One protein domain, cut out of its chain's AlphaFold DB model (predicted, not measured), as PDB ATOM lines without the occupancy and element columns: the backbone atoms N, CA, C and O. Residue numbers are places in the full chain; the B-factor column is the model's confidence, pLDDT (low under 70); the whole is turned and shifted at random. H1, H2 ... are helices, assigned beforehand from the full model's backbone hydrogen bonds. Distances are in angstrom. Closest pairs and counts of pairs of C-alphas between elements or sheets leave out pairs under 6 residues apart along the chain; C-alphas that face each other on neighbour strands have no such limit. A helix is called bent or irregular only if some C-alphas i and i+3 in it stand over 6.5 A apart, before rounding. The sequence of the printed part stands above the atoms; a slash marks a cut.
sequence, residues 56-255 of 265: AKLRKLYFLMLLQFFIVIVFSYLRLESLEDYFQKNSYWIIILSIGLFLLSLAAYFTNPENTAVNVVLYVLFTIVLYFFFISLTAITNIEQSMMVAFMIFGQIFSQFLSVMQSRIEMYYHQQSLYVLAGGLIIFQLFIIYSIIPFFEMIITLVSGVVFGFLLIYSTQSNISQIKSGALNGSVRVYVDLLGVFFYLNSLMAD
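AT A GLANCE: This is residues 56 to 255 of the 265 residues of an uncharacterized protein of Paramecium tetraurelia (UniProt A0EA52). The domain is a slab of long helices: H5 and H6 side by side at one edge, H4 and H1 in the middle, the hairpin of H2b and H3 at the other edge. H8 packs with its first part, residues 231 to 236, on H1 and H3 and with residues 238 to 245 on H6, and its residues 247 to 255 stick out. H1, H3, H4, H5 and H6 form a bundle, a group of long helices packed together; helix packing is part aligned, part crossed. The printed part has 200 residues, with eight named helices, H1 to H8 in chain order, and no named strand: all helix. It is compact, with a radius of gyration of the C-alphas of 17.0 A and spans of 46 by 39 by 38 A; without residues 247 to 255 the body spans 46 by 38 by 26 A.

HOW THE PARTS SIT: The longest helix, H2, residues 81 to 111, was assigned as one helix by its hydrogen bonds but is bent: C-alphas 89 and 92 are 8.6 A apart. Its arms, H2a, residues 81 to 89, and H2b, residues 92 to 111, stand about perpendicular, at 83 degrees. H2b and H3, residues 116 to 140, form a hairpin at a shallow tilt of 20 degrees; their closest C-alphas, Ser 98 and Val 129, are 5.4 A apart. Residues 127 to 135 of H3 touch residues 68 to 76 of H1, residues 56 to 77, closest at C-alphas Tyr 131 and Val 72, 5.2 A. H1 touches H4, residues 143 to 166, at a shallow tilt of 17 degrees, opposite ways, closest at C-alphas Tyr 62 and Phe 161, 5.3 A. H5, residues 173 to 194, and H6, residues 199 to 222, form a hairpin, closest at C-alphas Val 180 and Gly 213, 5.5 A. Both touch H4. H8, residues 231 to 255, touches H6 with residues 238 to 245 alone, closest at C-alphas Val 238 and Ser 219, 6.0 A. H7, residues 224 to 227, only just touches H8, only at the corner, with 3 pairs of C-alphas within 8 A. Every O i to N i+4 pair is within hydrogen-bond range in H1, H2b, H3, H4, H5 and H6; H2a has 4 of 5, H8 20 of 21, and H7 is too short for one.

IN THESE COORDINATES: H1 begins at C-alpha 56 (551.091, 468.771, 422.186) and measures 31.4 A; H8 ends at C-alpha 255 (524.718, 451.360, 396.048) and measures 35.9 A. H2b measures 28.9 A, H3 36.2 A, H4 33.8 A, H5 31.9 A and H6 34.6 A.

THE WHOLE: The farthest C-alphas, Lys 89 and Ile 169, are 51.7 A apart. The printed part has no cut and no long link. Mean pLDDT of the printed part is 80.1; 48 residues are under 70, among them 243 to 254.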
ATOM      1  N   ALA A  56     551.790 468.068 421.108       83.75
ATOM      2  CA  ALA A  56     551.091 468.771 422.186       83.75
ATOM      3  C   ALA A  56     549.650 469.171 421.807       83.75
ATOM      4  O   ALA A  56     548.736 469.022 422.625       83.75
ATOM      5  N   LYS A  57     549.418 469.627 420.570       83.44
ATOM      6  CA  LYS A  57     548.068 469.953 420.077       83.44
ATOM      7  C   LYS A  57     547.189 468.708 419.972       83.44
ATOM      8  O   LYS A  57     546.039 468.755 420.405       83.44
ATOM      9  N   LEU A  58     547.736 467.595 419.487       85.88
ATOM     10  CA  LEU A  58     547.024 466.316 419.384       85.88
ATOM     11  C   LEU A  58     546.685 465.727 420.762       85.88
ATOM     12  O   LEU A  58     545.574 465.242 420.968       85.88
ATOM     13  N   ARG A  59     547.575 465.855 421.755       89.31
ATOM     14  CA  ARG A  59     547.254 465.501 423.152       89.31
ATOM     15  C   ARG A  59     546.054 466.287 423.671       89.31
ATOM     16  O   ARG A  59     545.142 465.706 424.255       89.31
ATOM     17  N   LYS A  60     546.029 467.602 423.434       88.81
ATOM     18  CA  LYS A  60     544.919 468.470 423.853       88.81
ATOM     19  C   LYS A  60     543.615 468.129 423.128       88.81
ATOM     20  O   LYS A  60     542.564 468.125 423.759       88.81
ATOM     21  N   LEU A  61     543.688 467.835 421.831       88.94
ATOM     22  CA  LEU A  61     542.563 467.388 421.009       88.94
ATOM     23  C   LEU A  61     541.901 466.144 421.614       88.94
ATOM     24  O   LEU A  61     540.718 466.175 421.950       88.94
ATOM     25  N   TYR A  62     542.678 465.076 421.803       90.25
ATOM     26  CA  TYR A  62     542.164 463.821 422.341       90.25
ATOM     27  C   TYR A  62     541.692 463.948 423.783       90.25
ATOM     28  O   TYR A  62     540.685 463.344 424.137       90.25
ATOM     29  N   PHE A  63     542.353 464.773 424.598       92.00
ATOM     30  CA  PHE A  63     541.891 465.078 425.949       92.00
ATOM     31  C   PHE A  63     540.515 465.761 425.954       92.00
ATOM     32  O   PHE A  63     539.656 465.393 426.750       92.00
ATOM     33  N   LEU A  64     540.277 466.722 425.052       90.19
ATOM     34  CA  LEU A  64     538.967 467.366 424.913       90.19
ATOM     35  C   LEU A  64     537.896 466.367 424.463       90.19
ATOM     36  O   LEU A  64     536.816 466.337 425.044       90.19
ATOM     37  N   MET A  65     538.199 465.511 423.483       90.31
ATOM     38  CA  MET A  65     537.280 464.447 423.059       90.31
ATOM     39  C   MET A  65     536.950 463.484 424.211       90.31
ATOM     40  O   MET A  65     535.785 463.154 424.431       90.31
ATOM     41  N   LEU A  66     537.963 463.088 424.990       92.12
ATOM     42  CA  LEU A  66     537.816 462.267 426.194       92.12
ATOM     43  C   LEU A  66     536.899 462.920 427.222       92.12
ATOM     44  O   LEU A  66     535.975 462.280 427.715       92.12
ATOM     45  N   LEU A  67     537.149 464.193 427.534       92.75
ATOM     46  CA  LEU A  67     536.364 464.956 428.497       92.75
ATOM     47  C   LEU A  67     534.902 465.053 428.053       92.75
ATOM     48  O   LEU A  67     534.001 464.868 428.863       92.75
ATOM     49  N   GLN A  68     534.670 465.302 426.765       90.56
ATOM     50  CA  GLN A  68     533.333 465.358 426.191       90.56
ATOM     51  C   GLN A  68     532.573 464.045 426.374       90.56
ATOM     52  O   GLN A  68     531.462 464.047 426.902       90.56
ATOM     53  N   PHE A  69     533.179 462.919 425.988       89.06
ATOM     54  CA  PHE A  69     532.555 461.607 426.153       89.06
ATOM     55  C   PHE A  69     532.378 461.229 427.619       89.06
ATOM     56  O   PHE A  69     531.346 460.674 427.980       89.06
ATOM     57  N   PHE A  70     533.344 461.565 428.475       91.12
ATOM     58  CA  PHE A  70     533.242 461.331 429.910       91.12
ATOM     59  C   PHE A  70     532.035 462.058 430.510       91.12
ATOM     60  O   PHE A  70     531.232 461.438 431.203       91.12
ATOM     61  N   ILE A  71     531.868 463.346 430.189       90.75
ATOM     62  CA  ILE A  71     530.700 464.136 430.595       90.75
ATOM     63  C   ILE A  71     529.427 463.436 430.114       90.75
ATOM     64  O   ILE A  71     528.547 463.154 430.921       90.75
ATOM     65  N   VAL A  72     529.339 463.084 428.831       88.31
ATOM     66  CA  VAL A  72     528.128 462.454 428.290       88.31
ATOM     67  C   VAL A  72     527.809 461.122 428.966       88.31
ATOM     68  O   VAL A  72     526.654 460.901 429.320       88.31
ATOM     69  N   ILE A  73     528.800 460.262 429.207       86.81
ATOM     70  CA  ILE A  73     528.599 458.978 429.894       86.81
ATOM     71  C   ILE A  73     528.102 459.201 431.325       86.81
ATOM     72  O   ILE A  73     527.115 458.586 431.724       86.81
ATOM     73  N   VAL A  74     528.732 460.108 432.079       88.81
ATOM     74  CA  VAL A  74     528.328 460.423 433.460       88.81
ATOM     75  C   VAL A  74     526.898 460.957 433.499       88.81
ATOM     76  O   VAL A  74     526.077 460.449 434.258       88.81
ATOM     77  N   PHE A  75     526.562 461.934 432.656       85.62
ATOM     78  CA  PHE A  75     525.212 462.501 432.617       85.62
ATOM     79  C   PHE A  75     524.162 461.506 432.110       85.62
ATOM     80  O   PHE A  75     523.018 461.561 432.560       85.62
ATOM     81  N   SER A  76     524.526 460.590 431.209       80.19
ATOM     82  CA  SER A  76     523.620 459.526 430.748       80.19
ATOM     83  C   SER A  76     523.366 458.497 431.853       80.19
ATOM     84  O   SER A  76     522.247 458.015 432.003       80.19
ATOM     85  N   TYR A  77     524.377 458.201 432.677       80.19
ATOM     86  CA  TYR A  77     524.245 457.283 433.809       80.19
ATOM     87  C   TYR A  77     523.395 457.848 434.954       80.19
ATOM     88  O   TYR A  77     522.719 457.093 435.645       80.19
ATOM     89  N   LEU A  78     523.387 459.170 435.147       81.19
ATOM     90  CA  LEU A  78     522.608 459.819 436.206       81.19
ATOM     91  C   LEU A  78     521.080 459.738 436.015       81.19
ATOM     92  O   LEU A  78     520.370 460.246 436.876       81.19
ATOM     93  N   ARG A  79     520.590 459.112 434.929       66.88
ATOM     94  CA  ARG A  79     519.181 458.753 434.649       66.88
ATOM     95  C   ARG A  79     518.169 459.706 435.278       66.88
ATOM     96  O   ARG A  79     517.554 459.420 436.303       66.88
ATOM     97  N   LEU A  80     517.972 460.850 434.633       66.75
ATOM     98  CA  LEU A  80     516.854 461.723 434.968       66.75
ATOM     99  C   LEU A  80     515.559 461.000 434.553       66.75
ATOM    100  O   LEU A  80     515.182 461.041 433.386       66.75
ATOM    101  N   GLU A  81     514.907 460.310 435.497       65.56
ATOM    102  CA  GLU A  81     513.710 459.474 435.265       65.56
ATOM    103  C   GLU A  81     512.625 460.204 434.454       65.56
ATOM    104  O   GLU A  81     512.032 459.641 433.537       65.56
ATOM    105  N   SER A  82     512.424 461.498 434.719       65.44
ATOM    106  CA  SER A  82     511.446 462.333 434.008       65.44
ATOM    107  C   SER A  82     511.747 462.520 432.518       65.44
ATOM    108  O   SER A  82     510.839 462.742 431.716       65.44
ATOM    109  N   LEU A  83     513.022 462.455 432.144       66.81
ATOM    110  CA  LEU A  83     513.483 462.588 430.772       66.81
ATOM    111  C   LEU A  83     513.357 461.252 430.041       66.81
ATOM    112  O   LEU A  83     512.872 461.240 428.916       66.81
ATOM    113  N   GLU A  84     513.715 460.134 430.672       66.31
ATOM    114  CA  GLU A  84     513.670 458.805 430.047       66.31
ATOM    115  C   GLU A  84     512.252 458.433 429.573       66.31
ATOM    116  O   GLU A  84     512.070 458.073 428.407       66.31
ATOM    117  N   ASP A  85     511.234 458.657 430.409       71.88
ATOM    118  CA  ASP A  85     509.823 458.445 430.053       71.88
ATOM    119  C   ASP A  85     509.359 459.340 428.891       71.88
ATOM    120  O   ASP A  85     508.546 458.941 428.047       71.88
ATOM    121  N   TYR A  86     509.870 460.572 428.831       69.88
ATOM    122  CA  TYR A  86     509.580 461.500 427.742       69.88
ATOM    123  C   TYR A  86     510.267 461.069 426.437       69.88
ATOM    124  O   TYR A  86     509.648 461.131 425.368       69.88
ATOM    125  N   PHE A  87     511.515 460.594 426.523       67.94
ATOM    126  CA  PHE A  87     512.306 460.111 425.390       67.94
ATOM    127  C   PHE A  87     511.760 458.807 424.817       67.94
ATOM    128  O   PHE A  87     511.701 458.678 423.598       67.94
ATOM    129  N   GLN A  88     511.284 457.875 425.645       69.19
ATOM    130  CA  GLN A  88     510.657 456.644 425.154       69.19
ATOM    131  C   GLN A  88     509.396 456.935 424.329       69.19
ATOM    132  O   GLN A  88     509.164 456.302 423.300       69.19
ATOM    133  N   LYS A  89     508.604 457.938 424.728       76.75
ATOM    134  CA  LYS A  89     507.383 458.331 424.003       76.75
ATOM    135  C   LYS A  89     507.652 459.152 422.740       76.75
ATOM    136  O   LYS A  89     506.848 459.107 421.816       76.75
ATOM    137  N   ASN A  90     508.757 459.902 422.692       76.31
ATOM    138  CA  ASN A  90     509.040 460.874 421.627       76.31
ATOM    139  C   ASN A  90     510.373 460.634 420.897       76.31
ATOM    140  O   ASN A  90     510.893 461.551 420.260       76.31
ATOM    141  N   SER A  91     510.927 459.422 420.963       65.44
ATOM    142  CA  SER A  91     512.280 459.079 420.489       65.44
ATOM    143  C   SER A  91     512.599 459.605 419.082       65.44
ATOM    144  O   SER A  91     513.662 460.186 418.860       65.44
ATOM    145  N   TYR A  92     511.647 459.515 418.151       70.00
ATOM    146  CA  TYR A  92     511.782 460.035 416.786       70.00
ATOM    147  C   TYR A  92     512.059 461.543 416.714       70.00
ATOM    148  O   TYR A  92     512.919 461.976 415.948       70.00
ATOM    149  N   TRP A  93     511.368 462.354 417.519       67.94
ATOM    150  CA  TRP A  93     511.560 463.808 417.530       67.94
ATOM    151  C   TRP A  93     512.937 464.196 418.044       67.94
ATOM    152  O   TRP A  93     513.525 465.168 417.578       67.94
ATOM    153  N   ILE A  94     513.474 463.412 418.970       67.94
ATOM    154  CA  ILE A  94     514.776 463.674 419.575       67.94
ATOM    155  C   ILE A  94     515.899 463.283 418.623       67.94
ATOM    156  O   ILE A  94     516.884 464.014 418.519       67.94
ATOM    157  N   ILE A  95     515.726 462.211 417.851       67.94
ATOM    158  CA  ILE A  95     516.628 461.891 416.741       67.94
ATOM    159  C   ILE A  95     516.630 463.034 415.717       67.94
ATOM    160  O   ILE A  95     517.699 463.515 415.348       67.94
ATOM    161  N   ILE A  96     515.457 463.528 415.306       72.62
ATOM    162  CA  ILE A  96     515.345 464.645 414.352       72.62
ATOM    163  C   ILE A  96     516.003 465.915 414.904       72.62
ATOM    164  O   ILE A  96     516.748 466.583 414.189       72.62
ATOM    165  N   LEU A  97     515.777 466.237 416.179       70.12
ATOM    166  CA  LEU A  97     516.377 467.394 416.840       70.12
ATOM    167  C   LEU A  97     517.899 467.249 416.947       70.12
ATOM    168  O   LEU A  97     518.623 468.213 416.707       70.12
ATOM    169  N   SER A  98     518.392 466.042 417.227       67.06
ATOM    170  CA  SER A  98     519.827 465.741 417.285       67.06
ATOM    171  C   SER A  98     520.476 465.900 415.911       67.06
ATOM    172  O   SER A  98     521.530 466.522 415.803       67.06
ATOM    173  N   ILE A  99     519.817 465.432 414.845       72.44
ATOM    174  CA  ILE A  99     520.250 465.644 413.455       72.44
ATOM    175  C   ILE A  99     520.230 467.141 413.107       72.44
ATOM    176  O   ILE A  99     521.174 467.642 412.504       72.44
ATOM    177  N   GLY A 100     519.191 467.875 413.507       71.00
ATOM    178  CA  GLY A 100     519.063 469.310 413.247       71.00
ATOM    179  C   GLY A 100     520.147 470.141 413.935       71.00
ATOM    180  O   GLY A 100     520.807 470.955 413.291       71.00
ATOM    181  N   LEU A 101     520.387 469.903 415.227       67.06
ATOM    182  CA  LEU A 101     521.468 470.555 415.971       67.06
ATOM    183  C   LEU A 101     522.849 470.145 415.448       67.06
ATOM    184  O   LEU A 101     523.763 470.971 415.418       67.06
ATOM    185  N   PHE A 102     522.997 468.905 414.984       69.69
ATOM    186  CA  PHE A 102     524.214 468.457 414.322       69.69
ATOM    187  C   PHE A 102     524.468 469.231 413.020       69.69
ATOM    188  O   PHE A 102     525.544 469.803 412.851       69.69
ATOM    189  N   LEU A 103     523.474 469.342 412.136       73.56
ATOM    190  CA  LEU A 103     523.583 470.124 410.898       73.56
ATOM    191  C   LEU A 103     523.861 471.607 411.177       73.56
ATOM    192  O   LEU A 103     524.648 472.229 410.466       73.56
ATOM    193  N   LEU A 104     523.273 472.163 412.240       68.56
ATOM    194  CA  LEU A 104     523.549 473.528 412.681       68.56
ATOM    195  C   LEU A 104     525.010 473.693 413.127       68.56
ATOM    196  O   LEU A 104     525.657 474.676 412.769       68.56
ATOM    197  N   SER A 105     525.546 472.719 413.869       65.31
ATOM    198  CA  SER A 105     526.957 472.717 414.271       65.31
ATOM    199  C   SER A 105     527.895 472.616 413.061       65.31
ATOM    200  O   SER A 105     528.915 473.297 412.986       65.31
ATOM    201  N   LEU A 106     527.494 471.853 412.047       70.44
ATOM    202  CA  LEU A 106     528.232 471.708 410.799       70.44
ATOM    203  C   LEU A 106     528.233 473.025 410.001       70.44
ATOM    204  O   LEU A 106     529.285 473.491 409.574       70.44
ATOM    205  N   ALA A 107     527.082 473.692 409.881       68.88
ATOM    206  CA  ALA A 107     526.973 474.995 409.221       68.88
ATOM    207  C   ALA A 107     527.776 476.094 409.943       68.88
ATOM    208  O   ALA A 107     528.490 476.871 409.304       68.88
ATOM    209  N   ALA A 108     527.706 476.144 411.276       64.75
ATOM    210  CA  ALA A 108     528.448 477.119 412.073       64.75
ATOM    211  C   ALA A 108     529.970 476.925 411.954       64.75
ATOM    212  O   ALA A 108     530.701 477.912 411.842       64.75
ATOM    213  N   TYR A 109     530.437 475.673 411.882       67.00
ATOM    214  CA  TYR A 109     531.844 475.342 411.639       67.00
ATOM    215  C   TYR A 109     532.362 475.917 410.313       67.00
ATOM    216  O   TYR A 109     533.399 476.581 410.286       67.00
ATOM    217  N   PHE A 110     531.625 475.716 409.215       70.62
ATOM    218  CA  PHE A 110     532.039 476.197 407.891       70.62
ATOM    219  C   PHE A 110     532.012 477.722 407.752       70.62
ATOM    220  O   PHE A 110     532.641 478.260 406.845       70.62
ATOM    221  N   THR A 111     531.312 478.427 408.644       67.44
ATOM    222  CA  THR A 111     531.128 479.876 408.522       67.44
ATOM    223  C   THR A 111     532.284 480.674 409.136       67.44
ATOM    224  O   THR A 111     532.644 481.705 408.582       67.44
ATOM    225  N   ASN A 112     532.875 480.240 410.261       68.00
ATOM    226  CA  ASN A 112     533.941 480.993 410.954       68.00
ATOM    227  C   ASN A 112     534.899 480.092 411.772       68.00
ATOM    228  O   ASN A 112     534.872 480.129 413.006       68.00
ATOM    229  N   PRO A 113     535.791 479.319 411.126       66.88
ATOM    230  CA  PRO A 113     536.650 478.343 411.810       66.88
ATOM    231  C   PRO A 113     537.696 478.964 412.759       66.88
ATOM    232  O   PRO A 113     538.164 478.300 413.685       66.88
ATOM    233  N   GLU A 114     538.067 480.232 412.563       72.44
ATOM    234  CA  GLU A 114     539.101 480.914 413.360       72.44
ATOM    235  C   GLU A 114     538.565 481.564 414.648       72.44
ATOM    236  O   GLU A 114     539.338 481.967 415.518       72.44
ATOM    237  N   ASN A 115     537.241 481.661 414.815       77.88
ATOM    238  CA  ASN A 115     536.661 482.342 415.968       77.88
ATOM    239  C   ASN A 115     536.588 481.417 417.196       77.88
ATOM    240  O   ASN A 115     535.685 480.591 417.337       77.88
ATOM    241  N   THR A 116     537.514 481.611 418.136       75.25
ATOM    242  CA  THR A 116     537.604 480.835 419.385       75.25
ATOM    243  C   THR A 116     536.301 480.808 420.189       75.25
ATOM    244  O   THR A 116     535.958 479.763 420.739       75.25
ATOM    245  N   ALA A 117     535.553 481.915 420.256       79.88
ATOM    246  CA  ALA A 117     534.308 481.970 421.025       79.88
ATOM    247  C   ALA A 117     533.211 481.102 420.390       79.88
ATOM    248  O   ALA A 117     532.525 480.358 421.090       79.88
ATOM    249  N   VAL A 118     533.104 481.138 419.057       79.38
ATOM    250  CA  VAL A 118     532.177 480.282 418.301       79.38
ATOM    251  C   VAL A 118     532.544 478.812 418.494       79.38
ATOM    252  O   VAL A 118     531.664 478.007 418.778       79.38
ATOM    253  N   ASN A 119     533.835 478.474 418.451       76.25
ATOM    254  CA  ASN A 119     534.312 477.099 418.622       76.25
ATOM    255  C   ASN A 119     533.979 476.514 420.008       76.25
ATOM    256  O   ASN A 119     533.653 475.333 420.115       76.25
ATOM    257  N   VAL A 120     534.008 477.327 421.072       82.44
ATOM    258  CA  VAL A 120     533.585 476.890 422.417       82.44
ATOM    259  C   VAL A 120     532.082 476.616 422.464       82.44
ATOM    260  O   VAL A 120     531.666 475.577 422.978       82.44
ATOM    261  N   VAL A 121     531.263 477.511 421.903       82.31
ATOM    262  CA  VAL A 121     529.805 477.309 421.821       82.31
ATOM    263  C   VAL A 121     529.487 476.051 421.012       82.31
ATOM    264  O   VAL A 121     528.662 475.243 421.432       82.31
ATOM    265  N   LEU A 122     530.194 475.846 419.900       80.00
ATOM    266  CA  LEU A 122     530.064 474.671 419.048       80.00
ATOM    267  C   LEU A 122     530.373 473.379 419.807       80.00
ATOM    268  O   LEU A 122     529.611 472.421 419.731       80.00
ATOM    269  N   TYR A 123     531.461 473.371 420.577       83.25
ATOM    270  CA  TYR A 123     531.857 472.234 421.401       83.25
ATOM    271  C   TYR A 123     530.791 471.890 422.455       83.25
ATOM    272  O   TYR A 123     530.441 470.720 422.632       83.25
ATOM    273  N   VAL A 124     530.229 472.897 423.131       85.81
ATOM    274  CA  VAL A 124     529.165 472.685 424.127       85.81
ATOM    275  C   VAL A 124     527.887 472.172 423.466       85.81
ATOM    276  O   VAL A 124     527.332 471.174 423.924       85.81
ATOM    277  N   LEU A 125     527.456 472.784 422.360       83.31
ATOM    278  CA  LEU A 125     526.299 472.315 421.594       83.31
ATOM    279  C   LEU A 125     526.494 470.874 421.120       83.31
ATOM    280  O   LEU A 125     525.607 470.048 421.309       83.31
ATOM    281  N   PHE A 126     527.669 470.546 420.584       81.44
ATOM    282  CA  PHE A 126     527.982 469.190 420.146       81.44
ATOM    283  C   PHE A 126     527.934 468.192 421.312       81.44
ATOM    284  O   PHE A 126     527.410 467.094 421.159       81.44
ATOM    285  N   THR A 127     528.381 468.591 422.508       85.94
ATOM    286  CA  THR A 127     528.275 467.761 423.725       85.94
ATOM    287  C   THR A 127     526.820 467.463 424.079       85.94
ATOM    288  O   THR A 127     526.481 466.324 424.389       85.94
ATOM    289  N   ILE A 128     525.953 468.475 424.003       85.06
ATOM    290  CA  ILE A 128     524.517 468.340 424.277       85.06
ATOM    291  C   ILE A 128     523.851 467.418 423.246       85.06
ATOM    292  O   ILE A 128     523.054 466.556 423.610       85.06
ATOM    293  N   VAL A 129     524.204 467.551 421.965       82.50
ATOM    294  CA  VAL A 129     523.707 466.663 420.902       82.50
ATOM    295  C   VAL A 129     524.144 465.223 421.137       82.50
ATOM    296  O   VAL A 129     523.321 464.313 421.058       82.50
ATOM    297  N   LEU A 130     525.418 465.014 421.469       80.44
ATOM    298  CA  LEU A 130     525.960 463.689 421.755       80.44
ATOM    299  C   LEU A 130     525.247 463.052 422.957       80.44
ATOM    300  O   LEU A 130     524.905 461.875 422.916       80.44
ATOM    301  N   TYR A 131     524.948 463.841 423.991       84.62
ATOM    302  CA  TYR A 131     524.145 463.409 425.135       84.62
ATOM    303  C   TYR A 131     522.742 462.940 424.733       84.62
ATOM    304  O   TYR A 131     522.352 461.824 425.075       84.62
ATOM    305  N   PHE A 132     522.003 463.736 423.954       79.81
ATOM    306  CA  PHE A 132     520.674 463.331 423.487       79.81
ATOM    307  C   PHE A 132     520.713 462.103 422.576       79.81
ATOM    308  O   PHE A 132     519.817 461.259 422.652       79.81
ATOM    309  N   PHE A 133     521.755 461.965 421.756       78.31
ATOM    310  CA  PHE A 133     521.970 460.772 420.944       78.31
ATOM    311  C   PHE A 133     522.141 459.521 421.816       78.31
ATOM    312  O   PHE A 133     521.458 458.522 421.587       78.31
ATOM    313  N   PHE A 134     522.981 459.583 422.854       77.62
ATOM    314  CA  PHE A 134     523.186 458.459 423.771       77.62
ATOM    315  C   PHE A 134     521.931 458.103 424.568       77.62
ATOM    316  O   PHE A 134     521.610 456.923 424.681       77.62
ATOM    317  N   ILE A 135     521.173 459.092 425.046       78.56
ATOM    318  CA  ILE A 135     519.897 458.816 425.721       78.56
ATOM    319  C   ILE A 135     518.897 458.158 424.769       78.56
ATOM    320  O   ILE A 135     518.218 457.199 425.133       78.56
ATOM    321  N   SER A 136     518.819 458.643 423.531       74.44
ATOM    322  CA  SER A 136     517.938 458.044 422.526       74.44
ATOM    323  C   SER A 136     518.325 456.592 422.252       74.44
ATOM    324  O   SER A 136     517.451 455.736 422.146       74.44
ATOM    325  N   LEU A 137     519.628 456.292 422.210       75.25
ATOM    326  CA  LEU A 137     520.129 454.927 422.071       75.25
ATOM    327  C   LEU A 137     519.707 454.051 423.262       75.25
ATOM    328  O   LEU A 137     519.194 452.953 423.043       75.25
ATOM    329  N   THR A 138     519.833 454.556 424.496       76.56
ATOM    330  CA  THR A 138     519.392 453.839 425.710       76.56
ATOM    331  C   THR A 138     517.882 453.650 425.786       76.56
ATOM    332  O   THR A 138     517.424 452.710 426.420       76.56
ATOM    333  N   ALA A 139     517.096 454.517 425.142       74.12
ATOM    334  CA  ALA A 139     515.644 454.384 425.094       74.12
ATOM    335  C   ALA A 139     515.183 453.332 424.065       74.12
ATOM    336  O   ALA A 139     514.103 452.766 424.212       74.12
ATOM    337  N   ILE A 140     515.975 453.093 423.013       73.94
ATOM    338  CA  ILE A 140     515.661 452.135 421.936       73.94
ATOM    339  C   ILE A 140     516.235 450.743 422.227       73.94
ATOM    340  O   ILE A 140     515.655 449.738 421.822       73.94
ATOM    341  N   THR A 141     517.387 450.680 422.895       73.19
ATOM    342  CA  THR A 141     518.142 449.443 423.145       73.19
ATOM    343  C   THR A 141     518.257 449.152 424.638       73.19
ATOM    344  O   THR A 141     517.947 449.996 425.472       73.19
ATOM    345  N   ASN A 142     518.730 447.958 424.999       77.81
ATOM    346  CA  ASN A 142     519.010 447.645 426.399       77.81
ATOM    347  C   ASN A 142     520.141 448.534 426.937       77.81
ATOM    348  O   ASN A 142     521.132 448.792 426.245       77.81
ATOM    349  N   ILE A 143     520.030 448.944 428.205       82.25
ATOM    350  CA  ILE A 143     521.024 449.807 428.857       82.25
ATOM    351  C   ILE A 143     522.435 449.208 428.803       82.25
ATOM    352  O   ILE A 143     523.386 449.927 428.514       82.25
ATOM    353  N   GLU A 144     522.569 447.892 428.985       83.56
ATOM    354  CA  GLU A 144     523.856 447.188 428.916       83.56
ATOM    355  C   GLU A 144     524.514 447.338 427.539       83.56
ATOM    356  O   GLU A 144     525.699 447.653 427.443       83.56
ATOM    357  N   GLN A 145     523.732 447.193 426.467       81.88
ATOM    358  CA  GLN A 145     524.215 447.321 425.093       81.88
ATOM    359  C   GLN A 145     524.595 448.767 424.767       81.88
ATOM    360  O   GLN A 145     525.664 449.023 424.210       81.88
ATOM    361  N   SER A 146     523.760 449.728 425.166       81.88
ATOM    362  CA  SER A 146     524.071 451.154 425.023       81.88
ATOM    363  C   SER A 146     525.343 451.547 425.771       81.88
ATOM    364  O   SER A 146     526.179 452.277 425.233       81.88
ATOM    365  N   MET A 147     525.530 451.037 426.992       84.31
ATOM    366  CA  MET A 147     526.758 451.249 427.750       84.31
ATOM    367  C   MET A 147     527.952 450.596 427.062       84.31
ATOM    368  O   MET A 147     528.983 451.250 426.939       84.31
ATOM    369  N   MET A 148     527.826 449.372 426.540       87.44
ATOM    370  CA  MET A 148     528.899 448.728 425.779       87.44
ATOM    371  C   MET A 148     529.345 449.590 424.595       87.44
ATOM    372  O   MET A 148     530.540 449.824 424.428       87.44
ATOM    373  N   VAL A 149     528.402 450.129 423.817       87.69
ATOM    374  CA  VAL A 149     528.704 451.042 422.702       87.69
ATOM    375  C   VAL A 149     529.408 452.309 423.200       87.69
ATOM    376  O   VAL A 149     530.429 452.708 422.636       87.69
ATOM    377  N   ALA A 150     528.914 452.919 424.280       86.00
ATOM    378  CA  ALA A 150     529.507 454.125 424.860       86.00
ATOM    379  C   ALA A 150     530.946 453.892 425.345       86.00
ATOM    380  O   ALA A 150     531.852 454.651 424.997       86.00
ATOM    381  N   PHE A 151     531.170 452.815 426.103       90.06
ATOM    382  CA  PHE A 151     532.486 452.414 426.597       90.06
ATOM    383  C   PHE A 151     533.421 452.001 425.468       90.06
ATOM    384  O   PHE A 151     534.619 452.250 425.562       90.06
ATOM    385  N   MET A 152     532.898 451.419 424.389       91.75
ATOM    386  CA  MET A 152     533.698 451.086 423.220       91.75
ATOM    387  C   MET A 152     534.213 452.356 422.541       91.75
ATOM    388  O   MET A 152     535.416 452.490 422.340       91.75
ATOM    389  N   ILE A 153     533.344 453.333 422.264       90.56
ATOM    390  CA  ILE A 153     533.759 454.611 421.663       90.56
ATOM    391  C   ILE A 153     534.729 455.357 422.589       90.56
ATOM    392  O   ILE A 153     535.797 455.790 422.150       90.56
ATOM    393  N   PHE A 154     534.403 455.454 423.881       90.94
ATOM    394  CA  PHE A 154     535.274 456.062 424.887       90.94
ATOM    395  C   PHE A 154     536.634 455.361 424.962       90.94
ATOM    396  O   PHE A 154     537.668 456.024 424.946       90.94
ATOM    397  N   GLY A 155     536.644 454.028 424.988       93.44
ATOM    398  CA  GLY A 155     537.850 453.209 425.031       93.44
ATOM    399  C   GLY A 155     538.735 453.418 423.805       93.44
ATOM    400  O   GLY A 155     539.954 453.490 423.946       93.44
ATOM    401  N   GLN A 156     538.146 453.605 422.621       94.50
ATOM    402  CA  GLN A 156     538.895 453.930 421.407       94.50
ATOM    403  C   GLN A 156     539.524 455.325 421.469       94.50
ATOM    404  O   GLN A 156     540.719 455.465 421.209       94.50
ATOM    405  N   ILE A 157     538.771 456.347 421.888       93.00
ATOM    406  CA  ILE A 157     539.307 457.707 422.075       93.00
ATOM    407  C   ILE A 157     540.417 457.698 423.138       93.00
ATOM    408  O   ILE A 157     541.476 458.293 422.937       93.00
ATOM    409  N   PHE A 158     540.211 456.981 424.244       94.56
ATOM    410  CA  PHE A 158     541.197 456.827 425.310       94.56
ATOM    411  C   PHE A 158     542.465 456.117 424.827       94.56
ATOM    412  O   PHE A 158     543.574 456.552 425.125       94.56
ATOM    413  N   SER A 159     542.318 455.070 424.021       94.62
ATOM    414  CA  SER A 159     543.453 454.341 423.450       94.62
ATOM    415  C   SER A 159     544.268 455.222 422.504       94.62
ATOM    416  O   SER A 159     545.497 455.203 422.552       94.62
ATOM    417  N   GLN A 160     543.606 456.071 421.711       92.19
ATOM    418  CA  GLN A 160     544.291 457.065 420.880       92.19
ATOM    419  C   GLN A 160     544.985 458.142 421.712       92.19
ATOM    420  O   GLN A 160     546.138 458.478 421.439       92.19
ATOM    421  N   PHE A 161     544.346 458.620 422.780       92.81
ATOM    422  CA  PHE A 161     544.982 459.530 423.727       92.81
ATOM    423  C   PHE A 161     546.273 458.934 424.310       92.81
ATOM    424  O   PHE A 161     547.308 459.600 424.304       92.81
ATOM    425  N   LEU A 162     546.247 457.668 424.745       93.25
ATOM    426  CA  LEU A 162     547.437 456.967 425.238       93.25
ATOM    427  C   LEU A 162     548.513 456.813 424.158       93.25
ATOM    428  O   LEU A 162     549.687 457.073 424.428       93.25
ATOM    429  N   SER A 163     548.122 456.457 422.931       91.69
ATOM    430  CA  SER A 163     549.056 456.358 421.805       91.69
ATOM    431  C   SER A 163     549.782 457.680 421.559       91.69
ATOM    432  O   SER A 163     550.996 457.701 421.358       91.69
ATOM    433  N   VAL A 164     549.053 458.795 421.597       89.50
ATOM    434  CA  VAL A 164     549.604 460.136 421.387       89.50
ATOM    435  C   VAL A 164     550.437 460.619 422.576       89.50
ATOM    436  O   VAL A 164     551.415 461.337 422.387       89.50
ATOM    437  N   MET A 165     550.104 460.204 423.799       88.88
ATOM    438  CA  MET A 165     550.921 460.472 424.986       88.88
ATOM    439  C   MET A 165     552.275 459.751 424.945       88.88
ATOM    440  O   MET A 165     553.255 460.279 425.471       88.88
ATOM    441  N   GLN A 166     552.332 458.562 424.340       88.25
ATOM    442  CA  GLN A 166     553.556 457.766 424.239       88.25
ATOM    443  C   GLN A 166     554.428 458.135 423.028       88.25
ATOM    444  O   GLN A 166     555.652 458.009 423.098       88.25
ATOM    445  N   SER A 167     553.824 458.600 421.934       79.06
ATOM    446  CA  SER A 167     554.535 459.087 420.747       79.06
ATOM    447  C   SER A 167     555.385 460.317 421.094       79.06
ATOM    448  O   SER A 167     554.852 461.353 421.489       79.06
ATOM    449  N   ARG A 168     556.712 460.212 420.938       66.50
ATOM    450  CA  ARG A 168     557.646 461.325 421.191       66.50
ATOM    451  C   ARG A 168     558.032 462.118 419.941       66.50
ATOM    452  O   ARG A 168     558.432 463.263 420.103       66.50
ATOM    453  N   ILE A 169     557.967 461.513 418.752       59.66
ATOM    454  CA  ILE A 169     558.589 462.066 417.535       59.66
ATOM    455  C   ILE A 169     557.688 461.870 416.303       59.66
ATOM    456  O   ILE A 169     557.408 462.828 415.606       59.66
ATOM    457  N   GLU A 170     557.128 460.683 416.055       66.19
ATOM    458  CA  GLU A 170     556.245 460.475 414.894       66.19
ATOM    459  C   GLU A 170     555.052 459.583 415.243       66.19
ATOM    460  O   GLU A 170     555.183 458.552 415.911       66.19
ATOM    461  N   MET A 171     553.864 459.976 414.775       65.56
ATOM    462  CA  MET A 171     552.656 459.166 414.906       65.56
ATOM    463  C   MET A 171     552.602 458.122 413.800       65.56
ATOM    464  O   MET A 171     551.990 458.324 412.752       65.56
ATOM    465  N   TYR A 172     553.218 456.969 414.044       78.69
ATOM    466  CA  TYR A 172     553.105 455.851 413.119       78.69
ATOM    467  C   TYR A 172     551.705 455.234 413.177       78.69
ATOM    468  O   TYR A 172     551.241 454.797 414.235       78.69
ATOM    469  N   TYR A 173     551.069 455.109 412.008       82.12
ATOM    470  CA  TYR A 173     549.782 454.423 411.848       82.12
ATOM    471  C   TYR A 173     549.797 453.019 412.474       82.12
ATOM    472  O   TYR A 173     548.843 452.610 413.133       82.12
ATOM    473  N   HIS A 174     550.918 452.300 412.333       85.38
ATOM    474  CA  HIS A 174     551.083 450.971 412.916       85.38
ATOM    475  C   HIS A 174     550.980 450.989 414.448       85.38
ATOM    476  O   HIS A 174     550.243 450.186 415.019       85.38
ATOM    477  N   GLN A 175     551.636 451.941 415.120       86.75
ATOM    478  CA  GLN A 175     551.547 452.064 416.574       86.75
ATOM    479  C   GLN A 175     550.105 452.356 416.999       86.75
ATOM    480  O   GLN A 175     549.558 451.627 417.820       86.75
ATOM    481  N   GLN A 176     549.459 453.351 416.387       90.12
ATOM    482  CA  GLN A 176     548.076 453.721 416.707       90.12
ATOM    483  C   GLN A 176     547.088 452.566 416.485       90.12
ATOM    484  O   GLN A 176     546.169 452.388 417.286       90.12
ATOM    485  N   SER A 177     547.295 451.747 415.446       92.88
ATOM    486  CA  SER A 177     546.459 450.572 415.174       92.88
ATOM    487  C   SER A 177     546.515 449.527 416.291       92.88
ATOM    488  O   SER A 177     545.492 448.940 416.643       92.88
ATOM    489  N   LEU A 178     547.684 449.346 416.914       94.12
ATOM    490  CA  LEU A 178     547.850 448.417 418.028       94.12
ATOM    491  C   LEU A 178     547.058 448.879 419.258       94.12
ATOM    492  O   LEU A 178     546.427 448.056 419.918       94.12
ATOM    493  N   TYR A 179     547.011 450.191 419.522       94.81
ATOM    494  CA  TYR A 179     546.169 450.758 420.583       94.81
ATOM    495  C   TYR A 179     544.675 450.582 420.303       94.81
ATOM    496  O   TYR A 179     543.941 450.258 421.230       94.81
ATOM    497  N   VAL A 180     544.215 450.739 419.054       94.81
ATOM    498  CA  VAL A 180     542.801 450.488 418.686       94.81
ATOM    499  C   VAL A 180     542.397 449.057 419.010       94.81
ATOM    500  O   VAL A 180     541.373 448.819 419.659       94.81
ATOM    501  N   LEU A 181     543.216 448.098 418.568       96.38
ATOM    502  CA  LEU A 181     542.958 446.676 418.771       96.38
ATOM    503  C   LEU A 181     543.002 446.318 420.258       96.38
ATOM    504  O   LEU A 181     542.071 445.694 420.762       96.38
ATOM    505  N   ALA A 182     544.039 446.761 420.975       95.69
ATOM    506  CA  ALA A 182     544.176 446.512 422.407       95.69
ATOM    507  C   ALA A 182     543.018 447.130 423.205       95.69
ATOM    508  O   ALA A 182     542.405 446.448 424.023       95.69
ATOM    509  N   GLY A 183     542.668 448.388 422.928       94.62
ATOM    510  CA  GLY A 183     541.546 449.074 423.563       94.62
ATOM    511  C   GLY A 183     540.219 448.366 423.326       94.62
ATOM    512  O   GLY A 183     539.457 448.146 424.265       94.62
ATOM    513  N   GLY A 184     539.968 447.938 422.086       93.31
ATOM    514  CA  GLY A 184     538.756 447.203 421.736       93.31
ATOM    515  C   GLY A 184     538.647 445.869 422.467       93.31
ATOM    516  O   GLY A 184     537.596 445.559 423.024       93.31
ATOM    517  N   LEU A 185     539.744 445.111 422.528       96.31
ATOM    518  CA  LEU A 185     539.796 443.830 423.235       96.31
ATOM    519  C   LEU A 185     539.628 443.986 424.751       96.31
ATOM    520  O   LEU A 185     538.927 443.181 425.357       96.31
ATOM    521  N   ILE A 186     540.221 445.018 425.364       95.81
ATOM    522  CA  ILE A 186     540.070 445.286 426.804       95.81
ATOM    523  C   ILE A 186     538.605 445.565 427.147       95.81
ATOM    524  O   ILE A 186     538.072 444.963 428.079       95.81
ATOM    525  N   ILE A 187     537.939 446.443 426.389       93.38
ATOM    526  CA  ILE A 187     536.522 446.758 426.619       93.38
ATOM    527  C   ILE A 187     535.652 445.525 426.368       93.38
ATOM    528  O   ILE A 187     534.796 445.202 427.186       93.38
ATOM    529  N   PHE A 188     535.899 444.790 425.284       92.69
ATOM    530  CA  PHE A 188     535.171 443.560 424.980       92.69
ATOM    531  C   PHE A 188     535.290 442.519 426.099       92.69
ATOM    532  O   PHE A 188     534.280 441.978 426.545       92.69
ATOM    533  N   GLN A 189     536.501 442.290 426.614       94.38
ATOM    534  CA  GLN A 189     536.736 441.370 427.724       94.38
ATOM    535  C   GLN A 189     536.019 441.817 429.005       94.38
ATOM    536  O   GLN A 189     535.502 440.978 429.740       94.38
ATOM    537  N   LEU A 190     535.966 443.125 429.269       93.44
ATOM    538  CA  LEU A 190     535.253 443.679 430.416       93.44
ATOM    539  C   LEU A 190     533.748 443.372 430.319       93.44
ATOM    540  O   LEU A 190     533.170 442.850 431.267       93.44
ATOM    541  N   PHE A 191     533.123 443.600 429.162       90.50
ATOM    542  CA  PHE A 191     531.689 443.334 428.979       90.50
ATOM    543  C   PHE A 191     531.335 441.842 428.935       90.50
ATOM    544  O   PHE A 191     530.263 441.477 429.405       90.50
ATOM    545  N   ILE A 192     532.242 440.967 428.487       91.25
ATOM    546  CA  ILE A 192     532.063 439.509 428.625       91.25
ATOM    547  C   ILE A 192     531.920 439.095 430.095       91.25
ATOM    548  O   ILE A 192     531.158 438.184 430.407       91.25
ATOM    549  N   ILE A 193     532.680 439.724 430.994       91.31
ATOM    550  CA  ILE A 193     532.696 439.359 432.416       91.31
ATOM    551  C   ILE A 193     531.482 439.941 433.151       91.31
ATOM    552  O   ILE A 193     530.944 439.290 434.046       91.31
ATOM    553  N   TYR A 194     531.071 441.163 432.801       88.44
ATOM    554  CA  TYR A 194     530.125 441.949 433.598       88.44
ATOM    555  C   TYR A 194     528.708 442.063 433.022       88.44
ATOM    556  O   TYR A 194     527.839 442.588 433.716       88.44
ATOM    557  N   SER A 195     528.445 441.614 431.792       86.12
ATOM    558  CA  SER A 195     527.153 441.846 431.127       86.12
ATOM    559  C   SER A 195     526.590 440.593 430.463       86.12
ATOM    560  O   SER A 195     527.327 439.692 430.066       86.12
ATOM    561  N   ILE A 196     525.263 440.540 430.326       87.81
ATOM    562  CA  ILE A 196     524.542 439.411 429.722       87.81
ATOM    563  C   ILE A 196     524.043 439.857 428.344       87.81
ATOM    564  O   ILE A 196     522.848 439.927 428.064       87.81
ATOM    565  N   ILE A 197     524.990 440.198 427.471       86.25
ATOM    566  CA  ILE A 197     524.705 440.635 426.100       86.25
ATOM    567  C   ILE A 197     524.836 439.424 425.163       86.25
ATOM    568  O   ILE A 197     525.794 438.653 425.292       86.25
ATOM    569  N   PRO A 198     523.920 439.231 424.194       89.62
ATOM    570  CA  PRO A 198     524.060 438.187 423.189       89.62
ATOM    571  C   PRO A 198     525.420 438.258 422.485       89.62
ATOM    572  O   PRO A 198     525.849 439.311 422.013       89.62
ATOM    573  N   PHE A 199     526.093 437.112 422.362       87.69
ATOM    574  CA  PHE A 199     527.458 437.038 421.827       87.69
ATOM    575  C   PHE A 199     527.620 437.695 420.450       87.69
ATOM    576  O   PHE A 199     528.606 438.386 420.195       87.69
ATOM    577  N   PHE A 200     526.627 437.530 419.575       89.00
ATOM    578  CA  PHE A 200     526.644 438.124 418.241       89.00
ATOM    579  C   PHE A 200     526.607 439.662 418.278       89.00
ATOM    580  O   PHE A 200     527.349 440.314 417.545       89.00
ATOM    581  N   GLU A 201     525.815 440.249 419.178       83.94
ATOM    582  CA  GLU A 201     525.751 441.703 419.364       83.94
ATOM    583  C   GLU A 201     527.063 442.255 419.928       83.94
ATOM    584  O   GLU A 201     527.528 443.314 419.495       83.94
ATOM    585  N   MET A 202     527.709 441.514 420.835       86.88
ATOM    586  CA  MET A 202     529.028 441.886 421.344       86.88
ATOM    587  C   MET A 202     530.083 441.894 420.233       86.88
ATOM    588  O   MET A 202     530.878 442.831 420.159       86.88
ATOM    589  N   ILE A 203     530.085 440.890 419.344       91.00
ATOM    590  CA  ILE A 203     531.005 440.846 418.195       91.00
ATOM    591  C   ILE A 203     530.762 442.031 417.263       91.00
ATOM    592  O   ILE A 203     531.717 442.702 416.876       91.00
ATOM    593  N   ILE A 204     529.504 442.310 416.907       88.62
ATOM    594  CA  ILE A 204     529.179 443.445 416.033       88.62
ATOM    595  C   ILE A 204     529.661 444.752 416.660       88.62
ATOM    596  O   ILE A 204     530.257 445.581 415.971       88.62
ATOM    597  N   THR A 205     529.450 444.923 417.965       86.88
ATOM    598  CA  THR A 205     529.891 446.112 418.702       86.88
ATOM    599  C   THR A 205     531.417 446.222 418.722       86.88
ATOM    600  O   THR A 205     531.953 447.301 418.473       86.88
ATOM    601  N   LEU A 206     532.128 445.107 418.933       91.94
ATOM    602  CA  LEU A 206     533.589 445.048 418.872       91.94
ATOM    603  C   LEU A 206     534.110 445.451 417.486       91.94
ATOM    604  O   LEU A 206     534.947 446.346 417.381       91.94
ATOM    605  N   VAL A 207     533.599 444.827 416.422       93.31
ATOM    606  CA  VAL A 207     534.021 445.115 415.044       93.31
ATOM    607  C   VAL A 207     533.726 446.571 414.691       93.31
ATOM    608  O   VAL A 207     534.610 447.272 414.206       93.31
ATOM    609  N   SER A 208     532.522 447.058 415.001       86.56
ATOM    610  CA  SER A 208     532.122 448.446 414.737       86.56
ATOM    611  C   SER A 208     532.995 449.442 415.499       86.56
ATOM    612  O   SER A 208     533.425 450.445 414.935       86.56
ATOM    613  N   GLY A 209     533.318 449.150 416.760       89.50
ATOM    614  CA  GLY A 209     534.209 449.976 417.567       89.50
ATOM    615  C   GLY A 209     535.650 449.984 417.059       89.50
ATOM    616  O   GLY A 209     536.281 451.036 417.028       89.50
ATOM    617  N   VAL A 210     536.175 448.845 416.604       92.94
ATOM    618  CA  VAL A 210     537.514 448.771 415.994       92.94
ATOM    619  C   VAL A 210     537.556 449.555 414.683       92.94
ATOM    620  O   VAL A 210     538.469 450.355 414.482       92.94
ATOM    621  N   VAL A 211     536.550 449.391 413.817       91.75
ATOM    622  CA  VAL A 211     536.412 450.186 412.585       91.75
ATOM    623  C   VAL A 211     536.360 451.674 412.920       91.75
ATOM    624  O   VAL A 211     537.093 452.455 412.320       91.75
ATOM    625  N   PHE A 212     535.573 452.067 413.924       89.12
ATOM    626  CA  PHE A 212     535.532 453.444 414.409       89.12
ATOM    627  C   PHE A 212     536.915 453.945 414.858       89.12
ATOM    628  O   PHE A 212     537.315 455.041 414.473       89.12
ATOM    629  N   GLY A 213     537.678 453.143 415.604       91.62
ATOM    630  CA  GLY A 213     539.042 453.489 416.012       91.62
ATOM    631  C   GLY A 213     539.981 453.731 414.823       91.62
ATOM    632  O   GLY A 213     540.728 454.708 414.818       91.62
ATOM    633  N   PHE A 214     539.899 452.907 413.774       91.88
ATOM    634  CA  PHE A 214     540.661 453.118 412.537       91.88
ATOM    635  C   PHE A 214     540.229 454.370 411.773       91.88
ATOM    636  O   PHE A 214     541.077 455.132 411.307       91.88
ATOM    637  N   LEU A 215     538.922 454.618 411.673       88.75
ATOM    638  CA  LEU A 215     538.403 455.843 411.065       88.75
ATOM    639  C   LEU A 215     538.869 457.085 411.825       88.75
ATOM    640  O   LEU A 215     539.160 458.114 411.217       88.75
ATOM    641  N   LEU A 216     538.990 456.980 413.145       89.19
ATOM    642  CA  LEU A 216     539.462 458.057 413.995       89.19
ATOM    643  C   LEU A 216     540.950 458.348 413.745       89.19
ATOM    644  O   LEU A 216     541.326 459.518 413.638       89.19
ATOM    645  N   ILE A 217     541.777 457.311 413.571       90.38
ATOM    646  CA  ILE A 217     543.171 457.465 413.131       90.38
ATOM    647  C   ILE A 217     543.220 458.174 411.774       90.38
ATOM    648  O   ILE A 217     543.888 459.199 411.638       90.38
ATOM    649  N   TYR A 218     542.482 457.661 410.787       86.38
ATOM    650  CA  TYR A 218     542.463 458.209 409.430       86.38
ATOM    651  C   TYR A 218     542.031 459.684 409.407       86.38
ATOM    652  O   TYR A 218     542.693 460.522 408.793       86.38
ATOM    653  N   SER A 219     540.957 460.022 410.124       83.31
ATOM    654  CA  SER A 219     540.452 461.393 410.256       83.31
ATOM    655  C   SER A 219     541.486 462.319 410.905       83.31
ATOM    656  O   SER A 219     541.704 463.442 410.451       83.31
ATOM    657  N   THR A 220     542.201 461.835 411.920       84.31
ATOM    658  CA  THR A 220     543.220 462.638 412.606       84.31
ATOM    659  C   THR A 220     544.442 462.880 411.720       84.31
ATOM    660  O   THR A 220     544.929 464.007 411.642       84.31
ATOM    661  N   GLN A 221     544.920 461.850 411.015       84.12
ATOM    662  CA  GLN A 221     546.086 461.966 410.135       84.12
ATOM    663  C   GLN A 221     545.797 462.831 408.899       84.12
ATOM    664  O   GLN A 221     546.608 463.684 408.547       84.12
ATOM    665  N   SER A 222     544.622 462.678 408.279       78.81
ATOM    666  CA  SER A 222     544.227 463.471 407.102       78.81
ATOM    667  C   SER A 222     544.028 464.962 407.401       78.81
ATOM    668  O   SER A 222     544.216 465.791 406.512       78.81
ATOM    669  N   ASN A 223     543.719 465.324 408.652       74.06
ATOM    670  CA  ASN A 223     543.466 466.708 409.062       74.06
ATOM    671  C   ASN A 223     544.555 467.306 409.964       74.06
ATOM    672  O   ASN A 223     544.341 468.367 410.562       74.06
ATOM    673  N   ILE A 224     545.729 466.674 410.071       75.62
ATOM    674  CA  ILE A 224     546.784 467.105 411.002       75.62
ATOM    675  C   ILE A 224     547.186 468.573 410.791       75.62
ATOM    676  O   ILE A 224     547.337 469.321 411.756       75.62
ATOM    677  N   SER A 225     547.236 469.022 409.532       68.19
ATOM    678  CA  SER A 225     547.567 470.396 409.140       68.19
ATOM    679  C   SER A 225     546.539 471.429 409.613       68.19
ATOM    680  O   SER A 225     546.906 472.547 409.959       68.19
ATOM    681  N   GLN A 226     545.261 471.062 409.687       65.19
ATOM    682  CA  GLN A 226     544.184 471.947 410.140       65.19
ATOM    683  C   GLN A 226     543.976 471.864 411.649       65.19
ATOM    684  O   GLN A 226     543.623 472.864 412.264       65.19
ATOM    685  N   ILE A 227     544.299 470.735 412.285       65.81
ATOM    686  CA  ILE A 227     544.392 470.637 413.749       65.81
ATOM    687  C   ILE A 227     545.466 471.607 414.285       65.81
ATOM    688  O   ILE A 227     545.346 472.103 415.413       65.81
ATOM    689  N   LYS A 228     546.461 471.986 413.459       61.50
ATOM    690  CA  LYS A 228     547.439 473.035 413.803       61.50
ATOM    691  C   LYS A 228     546.788 474.391 414.115       61.50
ATOM    692  O   LYS A 228     547.389 475.126 414.902       61.50
ATOM    693  N   SER A 229     545.605 474.718 413.578       64.12
ATOM    694  CA  SER A 229     544.943 476.017 413.806       64.12
ATOM    695  C   SER A 229     544.237 476.119 415.167       64.12
ATOM    696  O   SER A 229     544.039 477.222 415.672       64.12
ATOM    697  N   GLY A 230     543.935 474.993 415.827       70.31
ATOM    698  CA  GLY A 230     543.409 474.988 417.195       70.31
ATOM    699  C   GLY A 230     542.772 473.666 417.626       70.31
ATOM    700  O   GLY A 230     541.905 473.126 416.946       70.31
ATOM    701  N   ALA A 231     543.133 473.178 418.819       73.00
ATOM    702  CA  ALA A 231     542.679 471.877 419.333       73.00
ATOM    703  C   ALA A 231     541.157 471.780 419.582       73.00
ATOM    704  O   ALA A 231     540.586 470.708 419.417       73.00
ATOM    705  N   LEU A 232     540.500 472.883 419.964       72.25
ATOM    706  CA  LEU A 232     539.039 472.933 420.160       72.25
ATOM    707  C   LEU A 232     538.280 472.801 418.836       72.25
ATOM    708  O   LEU A 232     537.282 472.097 418.759       72.25
ATOM    709  N   ASN A 233     538.766 473.471 417.792       71.12
ATOM    710  CA  ASN A 233     538.163 473.378 416.470       71.12
ATOM    711  C   ASN A 233     538.425 471.999 415.848       71.12
ATOM    712  O   ASN A 233     537.544 471.378 415.257       71.12
ATOM    713  N   GLY A 234     539.645 471.492 416.051       68.94
ATOM    714  CA  GLY A 234     540.034 470.152 415.640       68.94
ATOM    715  C   GLY A 234     539.140 469.065 416.238       68.94
ATOM    716  O   GLY A 234     538.826 468.118 415.528       68.94
ATOM    717  N   SER A 235     538.692 469.186 417.498       72.25
ATOM    718  CA  SER A 235     537.895 468.118 418.127       72.25
ATOM    719  C   SER A 235     536.534 467.995 417.466       72.25
ATOM    720  O   SER A 235     536.146 466.896 417.087       72.25
ATOM    721  N   VAL A 236     535.851 469.120 417.237       69.38
ATOM    722  CA  VAL A 236     534.568 469.126 416.525       69.38
ATOM    723  C   VAL A 236     534.739 468.644 415.085       69.38
ATOM    724  O   VAL A 236     533.939 467.841 414.609       69.38
ATOM    725  N   ARG A 237     535.817 469.059 414.411       74.00
ATOM    726  CA  ARG A 237     536.105 468.626 413.043       74.00
ATOM    727  C   ARG A 237     536.279 467.115 412.929       74.00
ATOM    728  O   ARG A 237     535.669 466.509 412.057       74.00
ATOM    729  N   VAL A 238     537.068 466.505 413.814       75.06
ATOM    730  CA  VAL A 238     537.295 465.052 413.790       75.06
ATOM    731  C   VAL A 238     535.968 464.298 413.881       75.06
ATOM    732  O   VAL A 238     535.789 463.316 413.166       75.06
ATOM    733  N   TYR A 239     535.009 464.778 414.681       71.62
ATOM    734  CA  TYR A 239     533.667 464.190 414.737       71.62
ATOM    735  C   TYR A 239     532.860 464.377 413.453       71.62
ATOM    736  O   TYR A 239     532.214 463.432 413.001       71.62
ATOM    737  N   VAL A 240     532.893 465.572 412.864       69.06
ATOM    738  CA  VAL A 240     532.222 465.847 411.586       69.06
ATOM    739  C   VAL A 240     532.778 464.949 410.482       69.06
ATOM    740  O   VAL A 240     532.003 464.336 409.751       69.06
ATOM    741  N   ASP A 241     534.098 464.799 410.411       70.25
ATOM    742  CA  ASP A 241     534.761 463.957 409.415       70.25
ATOM    743  C   ASP A 241     534.477 462.469 409.654       70.25
ATOM    744  O   ASP A 241     534.191 461.738 408.706       70.25
ATOM    745  N   LEU A 242     534.459 462.017 410.913       70.81
ATOM    746  CA  LEU A 242     534.039 460.657 411.273       70.81
ATOM    747  C   LEU A 242     532.620 460.349 410.778       70.81
ATOM    748  O   LEU A 242     532.373 459.276 410.224       70.81
ATOM    749  N   LEU A 243     531.693 461.295 410.935       66.25
ATOM    750  CA  LEU A 243     530.319 461.149 410.455       66.25
ATOM    751  C   LEU A 243     530.226 461.230 408.931       66.25
ATOM    752  O   LEU A 243     529.474 460.465 408.330       66.25
ATOM    753  N   GLY A 244     531.016 462.093 408.293       63.81
ATOM    754  CA  GLY A 244     531.134 462.146 406.838       63.81
ATOM    755  C   GLY A 244     531.568 460.800 406.259       63.81
ATOM    756  O   GLY A 244     530.932 460.288 405.335       63.81
ATOM    757  N   VAL A 245     532.585 460.173 406.857       62.50
ATOM    758  CA  VAL A 245     533.025 458.833 406.454       62.50
ATOM    759  C   VAL A 245     531.941 457.788 406.726       62.50
ATOM    760  O   VAL A 245     531.692 456.937 405.873       62.50
ATOM    761  N   PHE A 246     531.234 457.873 407.855       61.91
ATOM    762  CA  PHE A 246     530.114 456.979 408.144       61.91
ATOM    763  C   PHE A 246     528.998 457.080 407.089       61.91
ATOM    764  O   PHE A 246     528.547 456.057 406.571       61.91
ATOM    765  N   PHE A 247     528.567 458.288 406.714       63.72
ATOM    766  CA  PHE A 247     527.554 458.479 405.671       63.72
ATOM    767  C   PHE A 247     528.036 458.011 404.299       63.72
ATOM    768  O   PHE A 247     527.277 457.367 403.575       63.72
ATOM    769  N   TYR A 248     529.297 458.277 403.958       61.28
ATOM    770  CA  TYR A 248     529.900 457.809 402.713       61.28
ATOM    771  C   TYR A 248     529.901 456.276 402.619       61.28
ATOM    772  O   TYR A 248     529.468 455.717 401.612       61.28
ATOM    773  N   LEU A 249     530.298 455.581 403.691       61.75
ATOM    774  CA  LEU A 249     530.267 454.117 403.752       61.75
ATOM    775  C   LEU A 249     528.838 453.563 403.641       61.75
ATOM    776  O   LEU A 249     528.618 452.588 402.923       61.75
ATOM    777  N   ASN A 250     527.856 454.201 404.287       59.38
ATOM    778  CA  ASN A 250     526.447 453.819 404.145       59.38
ATOM    779  C   ASN A 250     525.932 454.020 402.713       59.38
ATOM    780  O   ASN A 250     525.204 453.170 402.206       59.38
ATOM    781  N   SER A 251     526.327 455.106 402.042       59.66
ATOM    782  CA  SER A 251     525.988 455.339 400.632       59.66
ATOM    783  C   SER A 251     526.576 454.254 399.732       59.66
ATOM    784  O   SER A 251     525.859 453.701 398.901       59.66
ATOM    785  N   LEU A 252     527.850 453.896 399.930       65.69
ATOM    786  CA  LEU A 252     528.495 452.816 399.181       65.69
ATOM    787  C   LEU A 252     527.795 451.470 399.399       65.69
ATOM    788  O   LEU A 252     527.562 450.742 398.435       65.69
ATOM    789  N   MET A 253     527.418 451.145 400.639       64.06
ATOM    790  CA  MET A 253     526.633 449.939 400.916       64.06
ATOM    791  C   MET A 253     525.269 449.979 400.222       64.06
ATOM    792  O   MET A 253     524.870 448.999 399.597       64.06
ATOM    793  N   ALA A 254     524.561 451.109 400.283       66.25
ATOM    794  CA  ALA A 254     523.271 451.263 399.619       66.25
ATOM    795  C   ALA A 254     523.378 451.062 398.097       66.25
ATOM    796  O   ALA A 254     522.511 450.419 397.503       66.25
ATOM    797  N   ASP A 255     524.450 451.554 397.474       71.44
ATOM    798  CA  ASP A 255     524.718 451.360 396.048       71.44
ATOM    799  C   ASP A 255     525.051 449.903 395.707       71.44
ATOM    800  O   ASP A 255     524.589 449.393 394.682       71.44
TER     801      ASP A 255